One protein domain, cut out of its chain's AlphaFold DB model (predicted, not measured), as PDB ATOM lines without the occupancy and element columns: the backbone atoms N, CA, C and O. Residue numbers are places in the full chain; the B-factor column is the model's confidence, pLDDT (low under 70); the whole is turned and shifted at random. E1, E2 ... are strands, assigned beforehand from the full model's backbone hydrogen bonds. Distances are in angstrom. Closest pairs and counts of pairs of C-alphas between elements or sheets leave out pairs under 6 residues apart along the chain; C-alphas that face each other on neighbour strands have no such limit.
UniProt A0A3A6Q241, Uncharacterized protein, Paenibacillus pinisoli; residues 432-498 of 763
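What this domain is: This is residues 432 to 498 of the 763 residues of an uncharacterized protein of Paenibacillus pinisoli (UniProt A0A3A6Q241). With little regular structure, this small elongated domain has an antiparallel three-stranded sheet, E1-E4-E5, with the hairpin E2-E3 near it and the last stretch, residues 480 to 498, folding back from E3 to E5. Of 67 printed residues, 25 are in five named strands, E1 to E5 in chain order; the class is all strand. It is compact, radius of gyration of the C-alphas 11.3 A, spanning 36 by 23 by 15 A.

Where its parts are: E4 is residues 464 to 469, 15.6 A; E1 438 to 442, from C-alpha 438 at (12.482, 3.268, -76.713); E5 474 to 479, 17.2 A, ending at C-alpha 479 (26.402, -1.863, -83.636); E2 444 to 447; E3 451 to 454.

How they stand to each other: Inner strand E4 is antiparallel to E1, N 442 and O 464 2.8 A apart, and forms a hairpin with E5, N 467 and O 476 2.8 A. In hairpin E2-E3, N 453 and O 445 are 2.9 A apart. The closest C-alphas of E1 and E2, Leu 439 and Thr 446, are 6.9 A apart. Residues 490 to 491 pair with 452 to 453 of E3, and 496 to 497 with 476 to 477 of E5, both antiparallel.

The domain as a whole: The farthest C-alphas, Ser 459 and Gly 472, are 36.0 A apart. The printed part has no cut; no link between strands is long. Residues 471 to 473 have pLDDT under 70.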
ATOM      1  N   SER A 432      14.007   7.839 -75.306       89.94
ATOM      2  CA  SER A 432      12.854   7.600 -76.170       89.94
ATOM      3  C   SER A 432      12.615   8.797 -77.071       89.94
ATOM      4  O   SER A 432      12.919   9.923 -76.681       89.94
ATOM      5  N   ASN A 433      12.029   8.572 -78.242       85.81
ATOM      6  CA  ASN A 433      11.735   9.638 -79.192       85.81
ATOM      7  C   ASN A 433      10.238   9.827 -79.464       85.81
ATOM      8  O   ASN A 433       9.394   9.045 -79.028       85.81
ATOM      9  N   SER A 434       9.924  10.888 -80.212       84.06
ATOM     10  CA  SER A 434       8.563  11.260 -80.610       84.06
ATOM     11  C   SER A 434       7.878  10.243 -81.529       84.06
ATOM     12  O   SER A 434       6.656  10.264 -81.626       84.06
ATOM     13  N   ASP A 435       8.630   9.332 -82.152       82.12
ATOM     14  CA  ASP A 435       8.087   8.256 -82.996       82.12
ATOM     15  C   ASP A 435       7.756   6.989 -82.189       82.12
ATOM     16  O   ASP A 435       7.406   5.945 -82.741       82.12
ATOM     17  N   GLY A 436       7.870   7.066 -80.859       81.62
ATOM     18  CA  GLY A 436       7.524   5.988 -79.936       81.62
ATOM     19  C   GLY A 436       8.600   4.910 -79.807       81.62
ATOM     20  O   GLY A 436       8.331   3.831 -79.282       81.62
ATOM     21  N   HIS A 437       9.820   5.147 -80.287       87.75
ATOM     22  CA  HIS A 437      10.918   4.212 -80.070       87.75
ATOM     23  C   HIS A 437      11.530   4.407 -78.686       87.75
ATOM     24  O   HIS A 437      11.832   5.530 -78.294       87.75
ATOM     25  N   PHE A 438      11.751   3.302 -77.976       91.19
ATOM     26  CA  PHE A 438      12.482   3.268 -76.713       91.19
ATOM     27  C   PHE A 438      13.829   2.577 -76.932       91.19
ATOM     28  O   PHE A 438      13.886   1.489 -77.506       91.19
ATOM     29  N   LEU A 439      14.914   3.220 -76.516       91.44
ATOM     30  CA  LEU A 439      16.288   2.824 -76.785       91.44
ATOM     31  C   LEU A 439      17.069   2.675 -75.476       91.44
ATOM     32  O   LEU A 439      17.100   3.588 -74.655       91.44
ATOM     33  N   ILE A 440      17.754   1.543 -75.340       93.12
ATOM     34  CA  ILE A 440      18.800   1.322 -74.338       93.12
ATOM     35  C   ILE A 440      20.113   1.145 -75.097       93.12
ATOM     36  O   ILE A 440      20.231   0.231 -75.918       93.12
ATOM     37  N   SER A 441      21.095   2.004 -74.855       92.75
ATOM     38  CA  SER A 441      22.289   2.084 -75.704       92.75
ATOM     39  C   SER A 441      23.561   2.436 -74.947       92.75
ATOM     40  O   SER A 441      23.534   3.030 -73.877       92.75
ATOM     41  N   GLY A 442      24.692   2.051 -75.536       92.50
ATOM     42  CA  GLY A 442      26.026   2.512 -75.181       92.50
ATOM     43  C   GLY A 442      26.516   3.543 -76.198       92.50
ATOM     44  O   GLY A 442      26.474   3.286 -77.403       92.50
ATOM     45  N   ASN A 443      26.984   4.688 -75.710       92.56
ATOM     46  CA  ASN A 443      27.462   5.837 -76.480       92.56
ATOM     47  C   ASN A 443      26.466   6.362 -77.534       92.56
ATOM     48  O   ASN A 443      26.867   6.929 -78.548       92.56
ATOM     49  N   ALA A 444      25.166   6.180 -77.318       93.50
ATOM     50  CA  ALA A 444      24.136   6.742 -78.180       93.50
ATOM     51  C   ALA A 444      22.861   7.027 -77.405       93.50
ATOM     52  O   ALA A 444      22.579   6.348 -76.427       93.50
ATOM     53  N   TYR A 445      22.062   7.960 -77.901       92.75
ATOM     54  CA  TYR A 445      20.703   8.219 -77.443       92.75
ATOM     55  C   TYR A 445      19.830   8.612 -78.641       92.75
ATOM     56  O   TYR A 445      20.343   8.913 -79.724       92.75
ATOM     57  N   THR A 446      18.509   8.573 -78.481       91.62
ATOM     58  CA  THR A 446      17.564   9.008 -79.518       91.62
ATOM     59  C   THR A 446      16.876  10.316 -79.145       91.62
ATOM     60  O   THR A 446      16.566  10.567 -77.980       91.62
ATOM     61  N   THR A 447      16.647  11.144 -80.160       87.25
ATOM     62  CA  THR A 447      15.892  12.402 -80.117       87.25
ATOM     63  C   THR A 447      14.687  12.302 -81.052       87.25
ATOM     64  O   THR A 447      14.495  11.286 -81.720       87.25
ATOM     65  N   GLY A 448      13.830  13.330 -81.083       82.94
ATOM     66  CA  GLY A 448      12.647  13.346 -81.953       82.94
ATOM     67  C   GLY A 448      12.965  13.113 -83.440       82.94
ATOM     68  O   GLY A 448      14.068  13.405 -83.894       82.94
ATOM     69  N   ASN A 449      11.979  12.620 -84.194       82.25
ATOM     70  CA  ASN A 449      12.050  12.341 -85.638       82.25
ATOM     71  C   ASN A 449      13.072  11.255 -86.043       82.25
ATOM     72  O   ASN A 449      13.809  11.414 -87.016       82.25
ATOM     73  N   ASN A 450      13.106  10.140 -85.308       82.56
ATOM     74  CA  ASN A 450      13.894   8.937 -85.594       82.56
ATOM     75  C   ASN A 450      15.393   9.230 -85.751       82.56
ATOM     76  O   ASN A 450      16.104   8.563 -86.504       82.56
ATOM     77  N   GLU A 451      15.861  10.242 -85.026       90.25
ATOM     78  CA  GLU A 451      17.247  10.673 -84.999       90.25
ATOM     79  C   GLU A 451      17.985   9.966 -83.851       90.25
ATOM     80  O   GLU A 451      17.467   9.797 -82.740       90.25
ATOM     81  N   TYR A 452      19.209   9.522 -84.135       92.81
ATOM     82  CA  TYR A 452      20.096   8.858 -83.184       92.81
ATOM     83  C   TYR A 452      21.414   9.616 -83.162       92.81
ATOM     84  O   TYR A 452      21.953   9.950 -84.216       92.81
ATOM     85  N   ARG A 453      21.923   9.916 -81.971       93.81
ATOM     86  CA  ARG A 453      23.107  10.758 -81.770       93.81
ATOM     87  C   ARG A 453      24.107  10.057 -80.875       93.81
ATOM     88  O   ARG A 453      23.710   9.262 -80.025       93.81
ATOM     89  N   TYR A 454      25.393  10.343 -81.059       94.75
ATOM     90  CA  TYR A 454      26.424   9.852 -80.150       94.75
ATOM     91  C   TYR A 454      26.341  10.572 -78.807       94.75
ATOM     92  O   TYR A 454      26.274  11.797 -78.755       94.75
ATOM     93  N   ALA A 455      26.386   9.822 -77.711       91.12
ATOM     94  CA  ALA A 455      26.312  10.407 -76.374       91.12
ATOM     95  C   ALA A 455      27.621  11.092 -75.950       91.12
ATOM     96  O   ALA A 455      27.614  12.025 -75.144       91.12
ATOM     97  N   LYS A 456      28.765  10.613 -76.457       91.12
ATOM     98  CA  LYS A 456      30.115  11.054 -76.086       91.12
ATOM     99  C   LYS A 456      31.047  11.085 -77.298       91.12
ATOM    100  O   LYS A 456      30.854  10.384 -78.288       91.12
ATOM    101  N   THR A 457      32.106  11.881 -77.175       93.56
ATOM    102  CA  THR A 457      33.238  11.895 -78.107       93.56
ATOM    103  C   THR A 457      34.250  10.824 -77.702       93.56
ATOM    104  O   THR A 457      34.701  10.815 -76.556       93.56
ATOM    105  N   HIS A 458      34.643   9.947 -78.626       92.69
ATOM    106  CA  HIS A 458      35.700   8.955 -78.402       92.69
ATOM    107  C   HIS A 458      36.461   8.643 -79.696       92.69
ATOM    108  O   HIS A 458      35.899   8.708 -80.781       92.69
ATOM    109  N   SER A 459      37.741   8.272 -79.610       93.31
ATOM    110  CA  SER A 459      38.588   8.037 -80.791       93.31
ATOM    111  C   SER A 459      38.389   6.667 -81.456       93.31
ATOM    112  O   SER A 459      38.686   6.516 -82.637       93.31
ATOM    113  N   THR A 460      37.893   5.668 -80.720       88.50
ATOM    114  CA  THR A 460      37.774   4.273 -81.202       88.50
ATOM    115  C   THR A 460      36.496   3.543 -80.773       88.50
ATOM    116  O   THR A 460      36.316   2.373 -81.090       88.50
ATOM    117  N   VAL A 461      35.594   4.194 -80.036       88.00
ATOM    118  CA  VAL A 461      34.401   3.535 -79.475       88.00
ATOM    119  C   VAL A 461      33.196   4.087 -80.209       88.00
ATOM    120  O   VAL A 461      32.837   5.253 -80.038       88.00
ATOM    121  N   GLY A 462      32.600   3.232 -81.041       91.62
ATOM    122  CA  GLY A 462      31.335   3.503 -81.706       91.62
ATOM    123  C   GLY A 462      30.144   3.480 -80.747       91.62
ATOM    124  O   GLY A 462      30.299   3.575 -79.530       91.62
ATOM    125  N   ALA A 463      28.949   3.313 -81.302       94.06
ATOM    126  CA  ALA A 463      27.712   3.146 -80.561       94.06
ATOM    127  C   ALA A 463      27.089   1.767 -80.787       94.06
ATOM    128  O   ALA A 463      27.236   1.141 -81.842       94.06
ATOM    129  N   ARG A 464      26.331   1.322 -79.788       93.81
ATOM    130  CA  ARG A 464      25.511   0.112 -79.856       93.81
ATOM    131  C   ARG A 464      24.246   0.290 -79.051       93.81
ATOM    132  O   ARG A 464      24.229   1.060 -78.094       93.81
ATOM    133  N   GLY A 465      23.197  -0.442 -79.378       93.50
ATOM    134  CA  GLY A 465      21.977  -0.364 -78.588       93.50
ATOM    135  C   GLY A 465      20.888  -1.307 -79.036       93.50
ATOM    136  O   GLY A 465      20.950  -1.873 -80.125       93.50
ATOM    137  N   ILE A 466      19.889  -1.447 -78.171       93.94
ATOM    138  CA  ILE A 466      18.673  -2.220 -78.390       93.94
ATOM    139  C   ILE A 466      17.488  -1.258 -78.389       93.94
ATOM    140  O   ILE A 466      17.290  -0.501 -77.437       93.94
ATOM    141  N   ARG A 467      16.690  -1.306 -79.454       91.56
ATOM    142  CA  ARG A 467      15.498  -0.485 -79.653       91.56
ATOM    143  C   ARG A 467      14.238  -1.335 -79.611       91.56
ATOM    144  O   ARG A 467      14.083  -2.265 -80.404       91.56
ATOM    145  N   PHE A 468      13.303  -0.929 -78.768       89.44
ATOM    146  CA  PHE A 468      11.914  -1.364 -78.773       89.44
ATOM    147  C   PHE A 468      11.143  -0.442 -79.718       89.44
ATOM    148  O   PHE A 468      10.981   0.752 -79.453       89.44
ATOM    149  N   SER A 469      10.731  -0.971 -80.867       83.44
ATOM    150  CA  SER A 469      10.015  -0.190 -81.873       83.44
ATOM    151  C   SER A 469       8.517  -0.141 -81.583       83.44
ATOM    152  O   SER A 469       7.872  -1.186 -81.513       83.44
ATOM    153  N   ALA A 470       7.942   1.059 -81.498       70.62
ATOM    154  CA  ALA A 470       6.498   1.244 -81.610       70.62
ATOM    155  C   ALA A 470       5.951   0.750 -82.967       70.62
ATOM    156  O   ALA A 470       6.675   0.687 -83.962       70.62
ATOM    157  N   PHE A 471       4.661   0.394 -82.983       69.00
ATOM    158  CA  PHE A 471       3.870   0.053 -84.178       69.00
ATOM    159  C   PHE A 471       4.367  -1.157 -84.994       69.00
ATOM    160  O   PHE A 471       4.539  -1.084 -86.206       69.00
ATOM    161  N   GLY A 472       4.574  -2.304 -84.338       64.19
ATOM    162  CA  GLY A 472       4.781  -3.586 -85.033       64.19
ATOM    163  C   GLY A 472       6.195  -3.828 -85.572       64.19
ATOM    164  O   GLY A 472       6.425  -4.830 -86.243       64.19
ATOM    165  N   GLY A 473       7.162  -2.957 -85.258       68.44
ATOM    166  CA  GLY A 473       8.558  -3.133 -85.674       68.44
ATOM    167  C   GLY A 473       9.310  -4.248 -84.932       68.44
ATOM    168  O   GLY A 473      10.248  -4.815 -85.481       68.44
ATOM    169  N   GLY A 474       8.910  -4.607 -83.710       81.06
ATOM    170  CA  GLY A 474       9.619  -5.600 -82.891       81.06
ATOM    171  C   GLY A 474      10.906  -5.064 -82.244       81.06
ATOM    172  O   GLY A 474      11.138  -3.854 -82.182       81.06
ATOM    173  N   LEU A 475      11.734  -5.975 -81.724       87.69
ATOM    174  CA  LEU A 475      12.979  -5.656 -81.021       87.69
ATOM    175  C   LEU A 475      14.175  -5.695 -81.983       87.69
ATOM    176  O   LEU A 475      14.420  -6.703 -82.653       87.69
ATOM    177  N   HIS A 476      14.938  -4.607 -82.036       88.56
ATOM    178  CA  HIS A 476      16.104  -4.478 -82.908       88.56
ATOM    179  C   HIS A 476      17.354  -4.138 -82.110       88.56
ATOM    180  O   HIS A 476      17.262  -3.504 -81.065       88.56
ATOM    181  N   PHE A 477      18.521  -4.484 -82.642       91.69
ATOM    182  CA  PHE A 477      19.801  -3.984 -82.165       91.69
ATOM    183  C   PHE A 477      20.585  -3.315 -83.295       91.69
ATOM    184  O   PHE A 477      20.299  -3.522 -84.475       91.69
ATOM    185  N   PHE A 478      21.582  -2.520 -82.933       92.38
ATOM    186  CA  PHE A 478      22.583  -2.003 -83.858       92.38
ATOM    187  C   PHE A 478      23.962  -2.001 -83.197       92.38
ATOM    188  O   PHE A 478      24.074  -1.942 -81.971       92.38
ATOM    189  N   GLU A 479      25.001  -2.019 -84.025       92.56
ATOM    190  CA  GLU A 479      26.402  -1.863 -83.636       92.56
ATOM    191  C   GLU A 479      27.106  -1.132 -84.783       92.56
ATOM    192  O   GLU A 479      27.040  -1.568 -85.932       92.56
ATOM    193  N   THR A 480      27.768  -0.017 -84.501       91.75
ATOM    194  CA  THR A 480      28.499   0.743 -85.530       91.75
ATOM    195  C   THR A 480      29.937   0.251 -85.727       91.75
ATOM    196  O   THR A 480      30.617   0.695 -86.646       91.75
ATOM    197  N   GLY A 481      30.436  -0.613 -84.835       89.62
ATOM    198  CA  GLY A 481      31.839  -1.028 -84.787       89.62
ATOM    199  C   GLY A 481      32.786   0.049 -84.236       89.62
ATOM    200  O   GLY A 481      32.359   1.132 -83.826       89.62
ATOM    201  N   SER A 482      34.085  -0.270 -84.215       90.69
ATOM    202  CA  SER A 482      35.160   0.617 -83.742       90.69
ATOM    203  C   SER A 482      35.400   1.755 -84.734       90.69
ATOM    204  O   SER A 482      35.886   1.523 -85.840       90.69
ATOM    205  N   HIS A 483      35.041   2.977 -84.349       90.88
ATOM    206  CA  HIS A 483      35.329   4.191 -85.107       90.88
ATOM    207  C   HIS A 483      35.255   5.421 -84.189       90.88
ATOM    208  O   HIS A 483      34.784   5.328 -83.051       90.88
ATOM    209  N   ALA A 484      35.755   6.559 -84.670       92.81
ATOM    210  CA  ALA A 484      35.713   7.807 -83.921       92.81
ATOM    211  C   ALA A 484      34.285   8.374 -83.878       92.81
ATOM    212  O   ALA A 484      33.619   8.482 -84.906       92.81
ATOM    213  N   THR A 485      33.844   8.772 -82.691       94.81
ATOM    214  CA  THR A 485      32.541   9.385 -82.419       94.81
ATOM    215  C   THR A 485      32.737  10.795 -81.873       94.81
ATOM    216  O   THR A 485      33.747  11.093 -81.238       94.81
ATOM    217  N   THR A 486      31.785  11.686 -82.139       95.12
ATOM    218  CA  THR A 486      31.746  13.049 -81.589       95.12
ATOM    219  C   THR A 486      30.387  13.251 -80.938       95.12
ATOM    220  O   THR A 486      29.376  12.969 -81.576       95.12
ATOM    221  N   ALA A 487      30.368  13.703 -79.682       93.62
ATOM    222  CA  ALA A 487      29.143  13.911 -78.916       93.62
ATOM    223  C   ALA A 487      28.127  14.772 -79.689       93.62
ATOM    224  O   ALA A 487      28.504  15.721 -80.377       93.62
ATOM    225  N   ASP A 488      26.851  14.407 -79.579       92.56
ATOM    226  CA  ASP A 488      25.677  15.047 -80.184       92.56
ATOM    227  C   ASP A 488      25.614  15.040 -81.719       92.56
ATOM    228  O   ASP A 488      24.624  15.506 -82.292       92.56
ATOM    229  N   VAL A 489      26.606  14.456 -82.399       95.00
ATOM    230  CA  VAL A 489      26.558  14.239 -83.849       95.00
ATOM    231  C   VAL A 489      25.586  13.105 -84.163       95.00
ATOM    232  O   VAL A 489      25.667  12.015 -83.589       95.00
ATOM    233  N   ALA A 490      24.662  13.372 -85.086       93.38
ATOM    234  CA  ALA A 490      23.692  12.397 -85.559       93.38
ATOM    235  C   ALA A 490      24.352  11.305 -86.415       93.38
ATOM    236  O   ALA A 490      25.288  11.558 -87.174       93.38
ATOM    237  N   PHE A 491      23.825  10.090 -86.328       93.56
ATOM    238  CA  PHE A 491      24.211   8.958 -87.159       93.56
ATOM    239  C   PHE A 491      22.981   8.119 -87.522       93.56
ATOM    240  O   PHE A 491      21.919   8.233 -86.915       93.56
ATOM    241  N   THR A 492      23.119   7.262 -88.537       92.25
ATOM    242  CA  THR A 492      22.056   6.337 -88.957       92.25
ATOM    243  C   THR A 492      22.411   4.913 -88.525       92.25
ATOM    244  O   THR A 492      23.345   4.332 -89.081       92.25
ATOM    245  N   PRO A 493      21.699   4.320 -87.550       91.00
ATOM    246  CA  PRO A 493      21.948   2.945 -87.143       91.00
ATOM    247  C   PRO A 493      21.567   1.945 -88.242       91.00
ATOM    248  O   PRO A 493      20.498   2.040 -88.847       91.00
ATOM    249  N   SER A 494      22.405   0.928 -88.451       91.75
ATOM    250  CA  SER A 494      22.033  -0.247 -89.243       91.75
ATOM    251  C   SER A 494      21.273  -1.229 -88.353       91.75
ATOM    252  O   SER A 494      21.869  -1.950 -87.551       91.75
ATOM    253  N   TRP A 495      19.944  -1.222 -88.453       88.38
ATOM    254  CA  TRP A 495      19.090  -2.047 -87.603       88.38
ATOM    255  C   TRP A 495      19.133  -3.517 -88.001       88.38
ATOM    256  O   TRP A 495      18.859  -3.897 -89.140       88.38
ATOM    257  N   LYS A 496      19.404  -4.364 -87.015       86.62
ATOM    258  CA  LYS A 496      19.314  -5.817 -87.100       86.62
ATOM    259  C   LYS A 496      18.173  -6.266 -86.195       86.62
ATOM    260  O   LYS A 496      18.145  -5.936 -85.013       86.62
ATOM    261  N   LYS A 497      17.200  -6.999 -86.732       83.44
ATOM    262  CA  LYS A 497      16.146  -7.623 -85.915       83.44
ATOM    263  C   LYS A 497      16.776  -8.644 -84.966       83.44
ATOM    264  O   LYS A 497      17.557  -9.474 -85.431       83.44
ATOM    265  N   ILE A 498      16.422  -8.604 -83.678       78.94
ATOM    266  CA  ILE A 498      16.891  -9.600 -82.698       78.94
ATOM    267  C   ILE A 498      16.267 -10.972 -82.982       78.94
ATOM    268  O   ILE A 498      16.963 -11.969 -82.841       78.94
TER     269      ILE A 498